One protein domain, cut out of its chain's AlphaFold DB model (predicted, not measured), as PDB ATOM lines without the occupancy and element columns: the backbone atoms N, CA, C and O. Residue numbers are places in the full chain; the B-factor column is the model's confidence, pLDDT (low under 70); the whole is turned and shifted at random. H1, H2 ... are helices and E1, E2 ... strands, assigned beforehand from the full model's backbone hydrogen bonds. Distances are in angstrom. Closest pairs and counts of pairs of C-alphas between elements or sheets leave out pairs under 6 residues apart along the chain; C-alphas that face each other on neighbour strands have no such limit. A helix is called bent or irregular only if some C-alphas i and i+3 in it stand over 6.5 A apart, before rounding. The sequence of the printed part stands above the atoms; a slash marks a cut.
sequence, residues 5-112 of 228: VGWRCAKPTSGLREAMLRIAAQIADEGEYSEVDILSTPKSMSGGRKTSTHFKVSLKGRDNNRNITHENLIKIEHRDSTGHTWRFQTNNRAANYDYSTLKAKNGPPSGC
ATOM      1  N   VAL A   5      89.353  73.470 120.692       89.50
ATOM      2  CA  VAL A   5      90.390  73.460 121.738       89.50
ATOM      3  C   VAL A   5      91.778  73.231 121.133       89.50
ATOM      4  O   VAL A   5      92.087  72.145 120.645       89.50
ATOM      5  N   GLY A   6      92.626  74.256 121.189       89.31
ATOM      6  CA  GLY A   6      94.030  74.230 120.790       89.31
ATOM      7  C   GLY A   6      94.981  73.939 121.955       89.31
ATOM      8  O   GLY A   6      94.687  74.208 123.121       89.31
ATOM      9  N   TRP A   7      96.159  73.388 121.648       91.75
ATOM     10  CA  TRP A   7      97.176  73.027 122.642       91.75
ATOM     11  C   TRP A   7      98.535  73.636 122.285       91.75
ATOM     12  O   TRP A   7      99.098  73.310 121.238       91.75
ATOM     13  N   ARG A   8      99.080  74.504 123.150       90.38
ATOM     14  CA  ARG A   8     100.303  75.289 122.879       90.38
ATOM     15  C   ARG A   8     101.458  75.038 123.852       90.38
ATOM     16  O   ARG A   8     102.527  75.607 123.674       90.38
ATOM     17  N   CYS A   9     101.271  74.195 124.864       85.56
ATOM     18  CA  CYS A   9     102.304  73.861 125.849       85.56
ATOM     19  C   CYS A   9     102.728  72.384 125.771       85.56
ATOM     20  O   CYS A   9     102.247  71.628 124.926       85.56
ATOM     21  N   ALA A  10     103.630  71.943 126.653       81.88
ATOM     22  CA  ALA A  10     103.945  70.521 126.781       81.88
ATOM     23  C   ALA A  10     102.677  69.730 127.149       81.88
ATOM     24  O   ALA A  10     101.950  70.107 128.070       81.88
ATOM     25  N   LYS A  11     102.383  68.658 126.405       77.12
ATOM     26  CA  LYS A  11     101.196  67.827 126.649       77.12
ATOM     27  C   LYS A  11     101.417  66.984 127.912       77.12
ATOM     28  O   LYS A  11     102.398  66.242 127.945       77.12
ATOM     29  N   PRO A  12     100.549  67.071 128.935       75.94
ATOM     30  CA  PRO A  12     100.594  66.157 130.058       75.94
ATOM     31  C   PRO A  12     100.215  64.753 129.584       75.94
ATOM     32  O   PRO A  12      99.477  64.579 128.611       75.94
ATOM     33  N   THR A  13     100.744  63.759 130.283       70.31
ATOM     34  CA  THR A  13     100.355  62.355 130.150       70.31
ATOM     35  C   THR A  13      99.111  62.065 130.995       70.31
ATOM     36  O   THR A  13      98.790  62.859 131.879       70.31
ATOM     37  N   SER A  14      98.472  60.914 130.743       70.88
ATOM     38  CA  SER A  14      97.303  60.386 131.476       70.88
ATOM     39  C   SER A  14      96.064  61.300 131.467       70.88
ATOM     40  O   SER A  14      96.008  62.264 130.706       70.88
ATOM     41  N   GLY A  15      95.081  60.989 132.327       79.00
ATOM     42  CA  GLY A  15      93.767  61.644 132.420       79.00
ATOM     43  C   GLY A  15      93.785  63.156 132.683       79.00
ATOM     44  O   GLY A  15      92.751  63.822 132.579       79.00
ATOM     45  N   LEU A  16      94.945  63.732 133.020       83.19
ATOM     46  CA  LEU A  16      95.087  65.173 133.208       83.19
ATOM     47  C   LEU A  16      94.823  65.940 131.910       83.19
ATOM     48  O   LEU A  16      94.261  67.037 131.946       83.19
ATOM     49  N   ARG A  17      95.221  65.375 130.765       86.00
ATOM     50  CA  ARG A  17      94.993  66.005 129.465       86.00
ATOM     51  C   ARG A  17      93.499  66.142 129.199       86.00
ATOM     52  O   ARG A  17      93.038  67.238 128.885       86.00
ATOM     53  N   GLU A  18      92.752  65.057 129.349       87.62
ATOM     54  CA  GLU A  18      91.310  65.001 129.125       87.62
ATOM     55  C   GLU A  18      90.577  65.943 130.086       87.62
ATOM     56  O   GLU A  18      89.706  66.706 129.662       87.62
ATOM     57  N   ALA A  19      90.983  65.978 131.357       89.06
ATOM     58  CA  ALA A  19      90.419  66.900 132.337       89.06
ATOM     59  C   ALA A  19      90.664  68.371 131.973       89.06
ATOM     60  O   ALA A  19      89.744  69.185 132.040       89.06
ATOM     61  N   MET A  20      91.878  68.727 131.544       90.50
ATOM     62  CA  MET A  20      92.185  70.093 131.111       90.50
ATOM     63  C   MET A  20      91.386  70.499 129.872       90.50
ATOM     64  O   MET A  20      90.875  71.617 129.832       90.50
ATOM     65  N   LEU A  21      91.254  69.604 128.887       91.94
ATOM     66  CA  LEU A  21      90.446  69.844 127.688       91.94
ATOM     67  C   LEU A  21      88.979  70.089 128.056       91.94
ATOM     68  O   LEU A  21      88.404  71.085 127.624       91.94
ATOM     69  N   ARG A  22      88.401  69.230 128.906       92.75
ATOM     70  CA  ARG A  22      87.021  69.366 129.387       92.75
ATOM     71  C   ARG A  22      86.803  70.693 130.107       92.75
ATOM     72  O   ARG A  22      85.854  71.405 129.799       92.75
ATOM     73  N   ILE A  23      87.682  71.036 131.049       93.69
ATOM     74  CA  ILE A  23      87.557  72.266 131.841       93.69
ATOM     75  C   ILE A  23      87.724  73.511 130.956       93.69
ATOM     76  O   ILE A  23      86.973  74.473 131.102       93.69
ATOM     77  N   ALA A  24      88.689  73.511 130.033       94.44
ATOM     78  CA  ALA A  24      88.899  74.630 129.118       94.44
ATOM     79  C   ALA A  24      87.693  74.838 128.190       94.44
ATOM     80  O   ALA A  24      87.249  75.973 128.022       94.44
ATOM     81  N   ALA A  25      87.142  73.751 127.640       93.81
ATOM     82  CA  ALA A  25      85.936  73.795 126.819       93.81
ATOM     83  C   ALA A  25      84.727  74.311 127.611       93.81
ATOM     84  O   ALA A  25      84.011  75.169 127.111       93.81
ATOM     85  N   GLN A  26      84.548  73.865 128.860       93.88
ATOM     86  CA  GLN A  26      83.472  74.340 129.731       93.88
ATOM     87  C   GLN A  26      83.553  75.858 129.965       93.88
ATOM     88  O   GLN A  26      82.562  76.557 129.795       93.88
ATOM     89  N   ILE A  27      84.730  76.393 130.307       94.12
ATOM     90  CA  ILE A  27      84.904  77.839 130.544       94.12
ATOM     91  C   ILE A  27      84.702  78.659 129.267       94.12
ATOM     92  O   ILE A  27      84.189  79.780 129.317       94.12
ATOM     93  N   ALA A  28      85.131  78.122 128.127       94.12
ATOM     94  CA  ALA A  28      84.906  78.751 126.838       94.12
ATOM     95  C   ALA A  28      83.410  78.795 126.493       94.12
ATOM     96  O   ALA A  28      82.913  79.859 126.139       94.12
ATOM     97  N   ASP A  29      82.695  77.688 126.676       93.12
ATOM     98  CA  ASP A  29      81.255  77.589 126.430       93.12
ATOM     99  C   ASP A  29      80.454  78.513 127.363       93.12
ATOM    100  O   ASP A  29      79.689  79.355 126.899       93.12
ATOM    101  N   GLU A  30      80.735  78.479 128.672       91.75
ATOM    102  CA  GLU A  30      80.103  79.360 129.666       91.75
ATOM    103  C   GLU A  30      80.289  80.851 129.355       91.75
ATOM    104  O   GLU A  30      79.444  81.670 129.728       91.75
ATOM    105  N   GLY A  31      81.411  81.206 128.722       90.69
ATOM    106  CA  GLY A  31      81.751  82.566 128.318       90.69
ATOM    107  C   GLY A  31      81.354  82.936 126.888       90.69
ATOM    108  O   GLY A  31      81.620  84.072 126.499       90.69
ATOM    109  N   GLU A  32      80.739  82.020 126.134       91.69
ATOM    110  CA  GLU A  32      80.407  82.154 124.707       91.69
ATOM    111  C   GLU A  32      81.619  82.426 123.792       91.69
ATOM    112  O   GLU A  32      81.578  83.223 122.851       91.69
ATOM    113  N   TYR A  33      82.735  81.760 124.070       93.38
ATOM    114  CA  TYR A  33      83.909  81.758 123.202       93.38
ATOM    115  C   TYR A  33      83.806  80.650 122.153       93.38
ATOM    116  O   TYR A  33      83.289  79.566 122.410       93.38
ATOM    117  N   SER A  34      84.344  80.908 120.965       92.81
ATOM    118  CA  SER A  34      84.368  79.939 119.864       92.81
ATOM    119  C   SER A  34      85.599  79.031 119.900       92.81
ATOM    120  O   SER A  34      85.561  77.912 119.389       92.81
ATOM    121  N   GLU A  35      86.701  79.506 120.485       94.00
ATOM    122  CA  GLU A  35      87.980  78.797 120.520       94.00
ATOM    123  C   GLU A  35      88.712  79.040 121.848       94.00
ATOM    124  O   GLU A  35      88.614  80.112 122.451       94.00
ATOM    125  N   VAL A  36      89.475  78.044 122.296       95.50
ATOM    126  CA  VAL A  36      90.356  78.133 123.463       95.50
ATOM    127  C   VAL A  36      91.707  77.472 123.193       95.50
ATOM    128  O   VAL A  36      91.771  76.302 122.843       95.50
ATOM    129  N   ASP A  37      92.803  78.198 123.398       95.62
ATOM    130  CA  ASP A  37      94.168  77.662 123.362       95.62
ATOM    131  C   ASP A  37      94.691  77.441 124.788       95.62
ATOM    132  O   ASP A  37      94.749  78.373 125.592       95.62
ATOM    133  N   ILE A  38      95.146  76.230 125.108       95.06
ATOM    134  CA  ILE A  38      95.812  75.927 126.383       95.06
ATOM    135  C   ILE A  38      97.284  76.343 126.300       95.06
ATOM    136  O   ILE A  38      98.057  75.785 125.516       95.06
ATOM    137  N   LEU A  39      97.680  77.309 127.134       94.31
ATOM    138  CA  LEU A  39      98.992  77.965 127.088       94.31
ATOM    139  C   LEU A  39      99.994  77.429 128.115       94.31
ATOM    140  O   LEU A  39     101.194  77.653 127.976       94.31
ATOM    141  N   SER A  40      99.543  76.747 129.171       91.19
ATOM    142  CA  SER A  40     100.448  76.192 130.184       91.19
ATOM    143  C   SER A  40      99.930  74.893 130.784       91.19
ATOM    144  O   SER A  40      98.733  74.625 130.763       91.19
ATOM    145  N   THR A  41     100.833  74.111 131.371       87.69
ATOM    146  CA  THR A  41     100.467  73.005 132.257       87.69
ATOM    147  C   THR A  41     100.067  73.530 133.642       87.69
ATOM    148  O   THR A  41     100.380  74.683 133.981       87.69
ATOM    149  N   PRO A  42      99.353  72.724 134.449       86.00
ATOM    150  CA  PRO A  42      98.961  73.115 135.791       86.00
ATOM    151  C   PRO A  42     100.173  73.270 136.702       86.00
ATOM    152  O   PRO A  42     101.029  72.389 136.778       86.00
ATOM    153  N   LYS A  43     100.222  74.380 137.437       82.06
ATOM    154  CA  LYS A  43     101.269  74.647 138.425       82.06
ATOM    155  C   LYS A  43     100.678  75.167 139.727       82.06
ATOM    156  O   LYS A  43      99.709  75.923 139.726       82.06
ATOM    157  N   SER A  44     101.295  74.779 140.838       76.81
ATOM    158  CA  SER A  44     100.953  75.214 142.201       76.81
ATOM    159  C   SER A  44     101.902  76.292 142.742       76.81
ATOM    160  O   SER A  44     101.734  76.767 143.866       76.81
ATOM    161  N   MET A  45     102.892  76.706 141.943       70.19
ATOM    162  CA  MET A  45     103.826  77.779 142.278       70.19
ATOM    163  C   MET A  45     103.902  78.820 141.161       70.19
ATOM    164  O   MET A  45     103.961  78.486 139.976       70.19
ATOM    165  N   SER A  46     103.956  80.093 141.544       73.19
ATOM    166  CA  SER A  46     104.216  81.210 140.634       73.19
ATOM    167  C   SER A  46     105.185  82.184 141.300       73.19
ATOM    168  O   SER A  46     104.928  82.635 142.414       73.19
ATOM    169  N   GLY A  47     106.326  82.464 140.658       75.12
ATOM    170  CA  GLY A  47     107.360  83.348 141.218       75.12
ATOM    171  C   GLY A  47     107.892  82.892 142.584       75.12
ATOM    172  O   GLY A  47     108.088  83.714 143.471       75.12
ATOM    173  N   GLY A  48     108.026  81.578 142.797       76.00
ATOM    174  CA  GLY A  48     108.483  80.994 144.068       76.00
ATOM    175  C   GLY A  48     107.450  80.996 145.203       76.00
ATOM    176  O   GLY A  48     107.711  80.441 146.266       76.00
ATOM    177  N   ARG A  49     106.259  81.570 144.998       76.62
ATOM    178  CA  ARG A  49     105.179  81.577 145.994       76.62
ATOM    179  C   ARG A  49     104.186  80.456 145.717       76.62
ATOM    180  O   ARG A  49     103.833  80.205 144.562       76.62
ATOM    181  N   LYS A  50     103.705  79.810 146.785       76.38
ATOM    182  CA  LYS A  50     102.591  78.856 146.707       76.38
ATOM    183  C   LYS A  50     101.333  79.601 146.270       76.38
ATOM    184  O   LYS A  50     100.949  80.592 146.887       76.38
ATOM    185  N   THR A  51     100.694  79.115 145.218       76.69
ATOM    186  CA  THR A  51      99.450  79.665 144.671       76.69
ATOM    187  C   THR A  51      98.422  78.555 144.517       76.69
ATOM    188  O   THR A  51      98.778  77.379 144.470       76.69
ATOM    189  N   SER A  52      97.142  78.909 144.382       81.81
ATOM    190  CA  SER A  52      96.143  77.944 143.913       81.81
ATOM    191  C   SER A  52      96.614  77.312 142.606       81.81
ATOM    192  O   SER A  52      97.164  78.015 141.751       81.81
ATOM    193  N   THR A  53      96.413  76.006 142.459       86.69
ATOM    194  CA  THR A  53      96.789  75.317 141.230       86.69
ATOM    195  C   THR A  53      96.002  75.887 140.065       86.69
ATOM    196  O   THR A  53      94.789  76.070 140.158       86.69
ATOM    197  N   HIS A  54      96.697  76.199 138.980       89.69
ATOM    198  CA  HIS A  54      96.083  76.811 137.816       89.69
ATOM    199  C   HIS A  54      96.824  76.482 136.531       89.69
ATOM    200  O   HIS A  54      98.017  76.173 136.560       89.69
ATOM    201  N   PHE A  55      96.133  76.646 135.409       92.00
ATOM    202  CA  PHE A  55      96.727  76.687 134.080       92.00
ATOM    203  C   PHE A  55      96.220  77.905 133.299       92.00
ATOM    204  O   PHE A  55      95.168  78.469 133.605       92.00
ATOM    205  N   LYS A  56      97.013  78.355 132.329       94.31
ATOM    206  CA  LYS A  56      96.697  79.514 131.492       94.31
ATOM    207  C   LYS A  56      96.020  79.075 130.202       94.31
ATOM    208  O   LYS A  56      96.452  78.101 129.584       94.31
ATOM    209  N   VAL A  57      95.026  79.843 129.777       96.06
ATOM    210  CA  VAL A  57      94.344  79.679 128.493       96.06
ATOM    211  C   VAL A  57      94.191  81.018 127.777       96.06
ATOM    212  O   VAL A  57      94.111  82.060 128.428       96.06
ATOM    213  N   SER A  58      94.118  80.984 126.451       96.44
ATOM    214  CA  SER A  58      93.663  82.096 125.616       96.44
ATOM    215  C   SER A  58      92.281  81.758 125.072       96.44
ATOM    216  O   SER A  58      92.121  80.754 124.387       96.44
ATOM    217  N   LEU A  59      91.284  82.566 125.409       95.31
ATOM    218  CA  LEU A  59      89.894  82.419 124.990       95.31
ATOM    219  C   LEU A  59      89.632  83.381 123.834       95.31
ATOM    220  O   LEU A  59      89.843  84.586 123.982       95.31
ATOM    221  N   LYS A  60      89.169  82.865 122.696       94.38
ATOM    222  CA  LYS A  60      88.894  83.649 121.488       94.38
ATOM    223  C   LYS A  60      87.423  83.551 121.128       94.38
ATOM    224  O   LYS A  60      86.834  82.471 121.104       94.38
ATOM    225  N   GLY A  61      86.824  84.697 120.853       91.81
ATOM    226  CA  GLY A  61      85.415  84.791 120.512       91.81
ATOM    227  C   GLY A  61      85.127  86.039 119.701       91.81
ATOM    228  O   GLY A  61      86.038  86.753 119.269       91.81
ATOM    229  N   ARG A  62      83.839  86.309 119.512       89.62
ATOM    230  CA  ARG A  62      83.366  87.460 118.752       89.62
ATOM    231  C   ARG A  62      82.281  88.191 119.525       89.62
ATOM    232  O   ARG A  62      81.400  87.564 120.099       89.62
ATOM    233  N   ASP A  63      82.349  89.513 119.520       86.44
ATOM    234  CA  ASP A  63      81.367  90.393 120.152       86.44
ATOM    235  C   ASP A  63      81.133  91.593 119.234       86.44
ATOM    236  O   ASP A  63      82.088  92.268 118.847       86.44
ATOM    237  N   ASN A  64      79.883  91.835 118.829       83.19
ATOM    238  CA  ASN A  64      79.504  92.890 117.880       83.19
ATOM    239  C   ASN A  64      80.446  92.992 116.666       83.19
ATOM    240  O   ASN A  64      81.014  94.044 116.372       83.19
ATOM    241  N   ASN A  65      80.651  91.863 115.985       83.94
ATOM    242  CA  ASN A  65      81.558  91.702 114.845       83.94
ATOM    243  C   ASN A  65      83.052  91.938 115.113       83.94
ATOM    244  O   ASN A  65      83.844  91.755 114.186       83.94
ATOM    245  N   ARG A  66      83.465  92.238 116.348       87.38
ATOM    246  CA  ARG A  66      84.871  92.387 116.740       87.38
ATOM    247  C   ARG A  66      85.411  91.085 117.314       87.38
ATOM    248  O   ARG A  66      84.745  90.425 118.108       87.38
ATOM    249  N   ASN A  67      86.633  90.741 116.927       91.00
ATOM    250  CA  ASN A  67      87.348  89.621 117.523       91.00
ATOM    251  C   ASN A  67      87.814  90.021 118.923       91.00
ATOM    252  O   ASN A  67      88.407  91.085 119.103       91.00
ATOM    253  N   ILE A  68      87.546  89.163 119.900       91.44
ATOM    254  CA  ILE A  68      87.984  89.338 121.280       91.44
ATOM    255  C   ILE A  68      88.918  88.192 121.632       91.44
ATOM    256  O   ILE A  68      88.662  87.033 121.303       91.44
ATOM    257  N   THR A  69      90.005  88.520 122.323       93.75
ATOM    258  CA  THR A  69      90.914  87.540 122.905       93.75
ATOM    259  C   THR A  69      91.145  87.891 124.363       93.75
ATOM    260  O   THR A  69      91.518  89.019 124.680       93.75
ATOM    261  N   HIS A  70      90.923  86.925 125.248       94.12
ATOM    262  CA  HIS A  70      91.177  87.069 126.673       94.12
ATOM    263  C   HIS A  70      92.126  85.984 127.149       94.12
ATOM    264  O   HIS A  70      91.856  84.795 126.994       94.12
ATOM    265  N   GLU A  71      93.210  86.387 127.800       94.75
ATOM    266  CA  GLU A  71      93.976  85.451 128.609       94.75
ATOM    267  C   GLU A  71      93.259  85.237 129.939       94.75
ATOM    268  O   GLU A  71      92.934  86.190 130.649       94.75
ATOM    269  N   ASN A  72      93.009  83.976 130.280       94.12
ATOM    270  CA  ASN A  72      92.414  83.607 131.552       94.12
ATOM    271  C   ASN A  72      93.291  82.590 132.279       94.12
ATOM    272  O   ASN A  72      93.956  81.737 131.689       94.12
ATOM    273  N   LEU A  73      93.273  82.693 133.601       93.00
ATOM    274  CA  LEU A  73      94.002  81.819 134.498       93.00
ATOM    275  C   LEU A  73      92.967  80.946 135.207       93.00
ATOM    276  O   LEU A  73      92.300  81.383 136.147       93.00
ATOM    277  N   ILE A  74      92.802  79.722 134.708       92.81
ATOM    278  CA  ILE A  74      91.826  78.766 135.228       92.81
ATOM    279  C   ILE A  74      92.427  78.125 136.470       92.81
ATOM    280  O   ILE A  74      93.393  77.364 136.395       92.81
ATOM    281  N   LYS A  75      91.858  78.456 137.627       91.31
ATOM    282  CA  LYS A  75      92.175  77.833 138.909       91.31
ATOM    283  C   LYS A  75      91.422  76.514 138.981       91.31
ATOM    284  O   LYS A  75      90.220  76.489 138.736       91.31
ATOM    285  N   ILE A  76      92.115  75.443 139.335       89.56
ATOM    286  CA  ILE A  76      91.522  74.111 139.438       89.56
ATOM    287  C   ILE A  76      91.374  73.694 140.894       89.56
ATOM    288  O   ILE A  76      92.246  73.954 141.727       89.56
ATOM    289  N   GLU A  77      90.264  73.029 141.179       86.44
ATOM    290  CA  GLU A  77      90.027  72.324 142.429       86.44
ATOM    291  C   GLU A  77      89.655  70.869 142.148       86.44
ATOM    292  O   GLU A  77      89.098  70.545 141.099       86.44
ATOM    293  N   HIS A  78      89.999  69.996 143.087       80.94
ATOM    294  CA  HIS A  78      89.564  68.609 143.090       80.94
ATOM    295  C   HIS A  78      88.565  68.454 144.234       80.94
ATOM    296  O   HIS A  78      88.903  68.771 145.374       80.94
ATOM    297  N   ARG A  79      87.355  67.980 143.934       70.44
ATOM    298  CA  ARG A  79      86.425  67.464 144.941       70.44
ATOM    299  C   ARG A  79      86.176  65.996 144.662       70.44
ATOM    300  O   ARG A  79      85.848  65.678 143.528       70.44
ATOM    301  N   ASP A  80      86.335  65.137 145.652       68.00
ATOM    302  CA  ASP A  80      85.952  63.734 145.494       68.00
ATOM    303  C   ASP A  80      84.419  63.574 145.428       68.00
ATOM    304  O   ASP A  80      83.653  64.541 145.529       68.00
ATOM    305  N   SER A  81      83.965  62.334 145.240       64.88
ATOM    306  CA  SER A  81      82.544  61.971 145.207       64.88
ATOM    307  C   SER A  81      81.806  62.258 146.521       64.88
ATOM    308  O   SER A  81      80.586  62.393 146.510       64.88
ATOM    309  N   THR A  82      82.527  62.399 147.636       67.81
ATOM    310  CA  THR A  82      81.980  62.726 148.961       67.81
ATOM    311  C   THR A  82      82.010  64.232 149.261       67.81
ATOM    312  O   THR A  82      81.498  64.674 150.288       67.81
ATOM    313  N   GLY A  83      82.535  65.050 148.341       65.88
ATOM    314  CA  GLY A  83      82.554  66.509 148.425       65.88
ATOM    315  C   GLY A  83      83.758  67.100 149.165       65.88
ATOM    316  O   GLY A  83      83.857  68.327 149.280       65.88
ATOM    317  N   HIS A  84      84.701  66.279 149.628       67.00
ATOM    318  CA  HIS A  84      85.944  66.752 150.222       67.00
ATOM    319  C   HIS A  84      86.870  67.347 149.165       67.00
ATOM    320  O   HIS A  84      87.098  66.799 148.087       67.00
ATOM    321  N   THR A  85      87.437  68.510 149.492       67.50
ATOM    322  CA  THR A  85      88.367  69.204 148.599       67.50
ATOM    323  C   THR A  85      89.775  68.651 148.772       67.50
ATOM    324  O   THR A  85      90.411  68.842 149.811       67.50
ATOM    325  N   TRP A  86      90.295  68.029 147.722       65.38
ATOM    326  CA  TRP A  86      91.652  67.510 147.683       65.38
ATOM    327  C   TRP A  86      92.624  68.527 147.095       65.38
ATOM    328  O   TRP A  86      92.302  69.348 146.231       65.38
ATOM    329  N   ARG A  87      93.880  68.446 147.542       62.31
ATOM    330  CA  ARG A  87      94.970  69.182 146.899       62.31
ATOM    331  C   ARG A  87      95.293  68.516 145.563       62.31
ATOM    332  O   ARG A  87      95.539  67.313 145.511       62.31
ATOM    333  N   PHE A  88      95.342  69.307 144.494       67.62
ATOM    334  CA  PHE A  88      95.917  68.859 143.228       67.62
ATOM    335  C   PHE A  88      97.376  68.447 143.441       67.62
ATOM    336  O   PHE A  88      98.162  69.233 143.978       67.62
ATOM    337  N   GLN A  89      97.740  67.239 143.017       61.53
ATOM    338  CA  GLN A  89      99.110  66.743 143.102       61.53
ATOM    339  C   GLN A  89      99.727  66.684 141.701       61.53
ATOM    340  O   GLN A  89      99.271  65.947 140.838       61.53
ATOM    341  N   THR A  90     100.781  67.473 141.479       56.72
ATOM    342  CA  THR A  90     101.581  67.493 140.236       56.72
ATOM    343  C   THR A  90     102.563  66.327 140.137       56.72
ATOM    344  O   THR A  90     103.069  66.027 139.060       56.72
ATOM    345  N   ASN A  91     102.901  65.710 141.267       51.41
ATOM    346  CA  ASN A  91     104.059  64.833 141.372       51.41
ATOM    347  C   ASN A  91     103.646  63.384 141.135       51.41
ATOM    348  O   ASN A  91     103.511  62.698 142.132       51.41
ATOM    349  N   ASN A  92     103.425  62.953 139.885       44.44
ATOM    350  CA  ASN A  92     103.543  61.573 139.350       44.44
ATOM    351  C   ASN A  92     103.227  60.345 140.255       44.44
ATOM    352  O   ASN A  92     103.683  59.243 139.970       44.44
ATOM    353  N   ARG A  93     102.476  60.487 141.352       44.50
ATOM    354  CA  ARG A  93     102.406  59.501 142.447       44.50
ATOM    355  C   ARG A  93     101.099  58.741 142.515       44.50
ATOM    356  O   ARG A  93     100.962  57.885 143.375       44.50
ATOM    357  N   ALA A  94     100.169  58.986 141.608       47.75
ATOM    358  CA  ALA A  94      99.014  58.123 141.510       47.75
ATOM    359  C   ALA A  94      98.682  57.903 140.040       47.75
ATOM    360  O   ALA A  94      98.058  58.743 139.400       47.75
ATOM    361  N   ALA A  95      99.047  56.722 139.537       52.09
ATOM    362  CA  ALA A  95      98.351  56.116 138.402       52.09
ATOM    363  C   ALA A  95      96.819  56.099 138.629       52.09
ATOM    364  O   ALA A  95      96.057  56.103 137.672       52.09
ATOM    365  N   ASN A  96      96.396  56.192 139.898       59.66
ATOM    366  CA  ASN A  96      95.015  56.196 140.371       59.66
ATOM    367  C   ASN A  96      94.477  57.602 140.712       59.66
ATOM    368  O   ASN A  96      93.482  57.707 141.425       59.66
ATOM    369  N   TYR A  97      95.140  58.696 140.304       69.06
ATOM    370  CA  TYR A  97      94.570  60.027 140.537       69.06
ATOM    371  C   TYR A  97      93.361  60.207 139.623       69.06
ATOM    372  O   TYR A  97      93.510  60.271 138.403       69.06
ATOM    373  N   ASP A  98      92.173  60.305 140.210       76.19
ATOM    374  CA  ASP A  98      90.972  60.570 139.437       76.19
ATOM    375  C   ASP A  98      90.970  62.027 138.953       76.19
ATOM    376  O   ASP A  98      90.744  62.973 139.706       76.19
ATOM    377  N   TYR A  99      91.278  62.218 137.671       80.62
ATOM    378  CA  TYR A  99      91.240  63.526 137.024       80.62
ATOM    379  C   TYR A  99      89.816  63.924 136.591       80.62
ATOM    380  O   TYR A  99      89.582  65.089 136.251       80.62
ATOM    381  N   SER A 100      88.849  62.996 136.602       79.88
ATOM    382  CA  SER A 100      87.478  63.236 136.130       79.88
ATOM    383  C   SER A 100      86.720  64.232 137.013       79.88
ATOM    384  O   SER A 100      85.942  65.049 136.522       79.88
ATOM    385  N   THR A 101      87.046  64.250 138.298       82.56
ATOM    386  CA  THR A 101      86.476  65.096 139.348       82.56
ATOM    387  C   THR A 101      87.054  66.514 139.395       82.56
ATOM    388  O   THR A 101      86.563  67.359 140.151       82.56
ATOM    389  N   LEU A 102      88.084  66.820 138.595       86.62
ATOM    390  CA  LEU A 102      88.650  68.167 138.534       86.62
ATOM    391  C   LEU A 102      87.632  69.175 138.001       86.62
ATOM    392  O   LEU A 102      86.944  68.939 137.008       86.62
ATOM    393  N   LYS A 103      87.563  70.345 138.629       89.62
ATOM    394  CA  LYS A 103      86.663  71.427 138.218       89.62
ATOM    395  C   LYS A 103      87.389  72.764 138.214       89.62
ATOM    396  O   LYS A 103      88.359  72.967 138.949       89.62
ATOM    397  N   ALA A 104      86.915  73.680 137.374       90.69
ATOM    398  CA  ALA A 104      87.313  75.074 137.474       90.69
ATOM    399  C   ALA A 104      86.706  75.682 138.743       90.69
ATOM    400  O   ALA A 104      85.516  75.543 139.010       90.69
ATOM    401  N   LYS A 105      87.539  76.370 139.518       89.56
ATOM    402  CA  LYS A 105      87.121  77.130 140.698       89.56
ATOM    403  C   LYS A 105      86.572  78.510 140.326       89.56
ATOM    404  O   LYS A 105      85.795  79.091 141.075       89.56
ATOM    405  N   ASN A 106      87.028  79.070 139.210       90.62
ATOM    406  CA  ASN A 106      86.582  80.356 138.685       90.62
ATOM    407  C   ASN A 106      85.899  80.181 137.331       90.62
ATOM    408  O   ASN A 106      86.283  79.310 136.560       90.62
ATOM    409  N   GLY A 107      84.933  81.052 137.050       90.31
ATOM    410  CA  GLY A 107      84.255  81.119 135.761       90.31
ATOM    411  C   GLY A 107      85.063  81.847 134.674       90.31
ATOM    412  O   GLY A 107      86.253  82.153 134.860       90.31
ATOM    413  N   PRO A 108      84.415  82.155 133.535       90.25
ATOM    414  CA  PRO A 108      85.004  82.972 132.480       90.25
ATOM    415  C   PRO A 108      85.389  84.371 132.998       90.25
ATOM    416  O   PRO A 108      84.872  84.830 134.021       90.25
ATOM    417  N   PRO A 109      86.311  85.076 132.315       90.12
ATOM    418  CA  PRO A 109      86.710  86.419 132.723       90.12
ATOM    419  C   PRO A 109      85.502  87.366 132.715       90.12
ATOM    420  O   PRO A 109      84.606  87.229 131.883       90.12
ATOM    421  N   SER A 110      85.490  88.355 133.612       86.88
ATOM    422  CA  SER A 110      84.349  89.266 133.805       86.88
ATOM    423  C   SER A 110      83.921  89.988 132.525       86.88
ATOM    424  O   SER A 110      82.730  90.191 132.319       86.88
ATOM    425  N   GLY A 111      84.872  90.316 131.646       84.31
ATOM    426  CA  GLY A 111      84.627  90.948 130.350       84.31
ATOM    427  C   GLY A 111      84.204  90.000 129.224       84.31
ATOM    428  O   GLY A 111      84.307  90.399 128.064       84.31
ATOM    429  N   CYS A 112      83.798  88.758 129.518       88.50
ATOM    430  CA  CYS A 112      83.409  87.791 128.494       88.50
ATOM    431  C   CYS A 112      82.211  88.266 127.647       88.50
ATOM    432  O   CYS A 112      81.396  89.062 128.129       88.50
TER     433      CYS A 112
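This is residues 5 to 112 of the 228 residues of the protein "DUF2510 domain-containing protein" of Cadophora sp. DSE1049 (UniProt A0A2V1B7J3). A long, bent hairpin of two strands, E4 and E5, forms the backbone of a strongly twisted sheet that curls round one helix, H1. The short strands E1 and E2 widen the sheet beside the later part of E4, E3 folds back along its first part, and E6 lies along the last part of E5; a long loop, residues 80 to 101, links E5 to E6. The printed part has 108 residues, with one named helix and six named strands in the order E1, H1, E2, E3, E4, E5, E6. The branched sheet is mixed, with E1 and E2 parallel and its other neighbour pairs antiparallel, and the class is mixed, helices and strands. The whole is compact, with a radius of gyration of the C-alphas of 14.3 A and spans of 47 by 31 by 24 A.

E4, residues 49 to 63, is 36.2 A long from C-alpha 49 at (105.179, 81.577, 145.994) to C-alpha 63, and bends by 59 degrees at residue 53. E5, residues 66 to 79, is 37.7 A long and bends by 51 degrees at residue 71. The short strands are E1, residues 5 to 7, beginning at C-alpha 5 (90.390, 73.460, 121.738); E2, residues 35 to 38; E3, residues 43 to 46; and E6, residues 102 to 104, ending at C-alpha 104 (87.313, 75.074, 137.474). H1, residues 16 to 30, is 20.9 A long.

E4 and E5 are a hairpin, antiparallel at 145 degrees, with N 59 and O 70 at 2.8 A. On one side of E4 lie E3, beside residues 49 to 54, and E2, beside residues 57 to 60; E5 is on the other side. N 51 and O 44 of the hairpin E3 and E4 are 2.9 A apart. E2 is antiparallel to E4, with N 37 and O 58 at 2.8 A. E1 is parallel to E2 at 28 degrees, with N 6 and O 36 at 2.8 A. E6 forms a hairpin with E5, with N 77 and O 103 at 2.9 A. E1, E3 and E6 are edge strands, and E1 and E6 are apart. H1 is on the sheet, which curls round it. Its closest C-alphas to E6 are those of Ile 23 and Ala 104, 6.3 A apart, and to E2 those of Ala 28 and Val 36, 6.4 A apart. In H1 every O i to N i+4 pair is within hydrogen-bond range. E1, H1 and E2 make a strand-helix-strand unit, two parallel neighbour strands with a helix between, with a left-handed crossover. E3, E4, E5 and E6 make a meander, each strand the antiparallel neighbour of the one before.

The two C-alphas farthest apart are those of Asn 64 and Arg 93, at 47.4 A. The printed part has no cut. The link from E5 to E6 is long, with 22 residues; within it residues 85 to 86 pair antiparallel with residues 78 to 79 of E5. The mean pLDDT of the printed part is 82.9, and residues 80 to 97 are under 70.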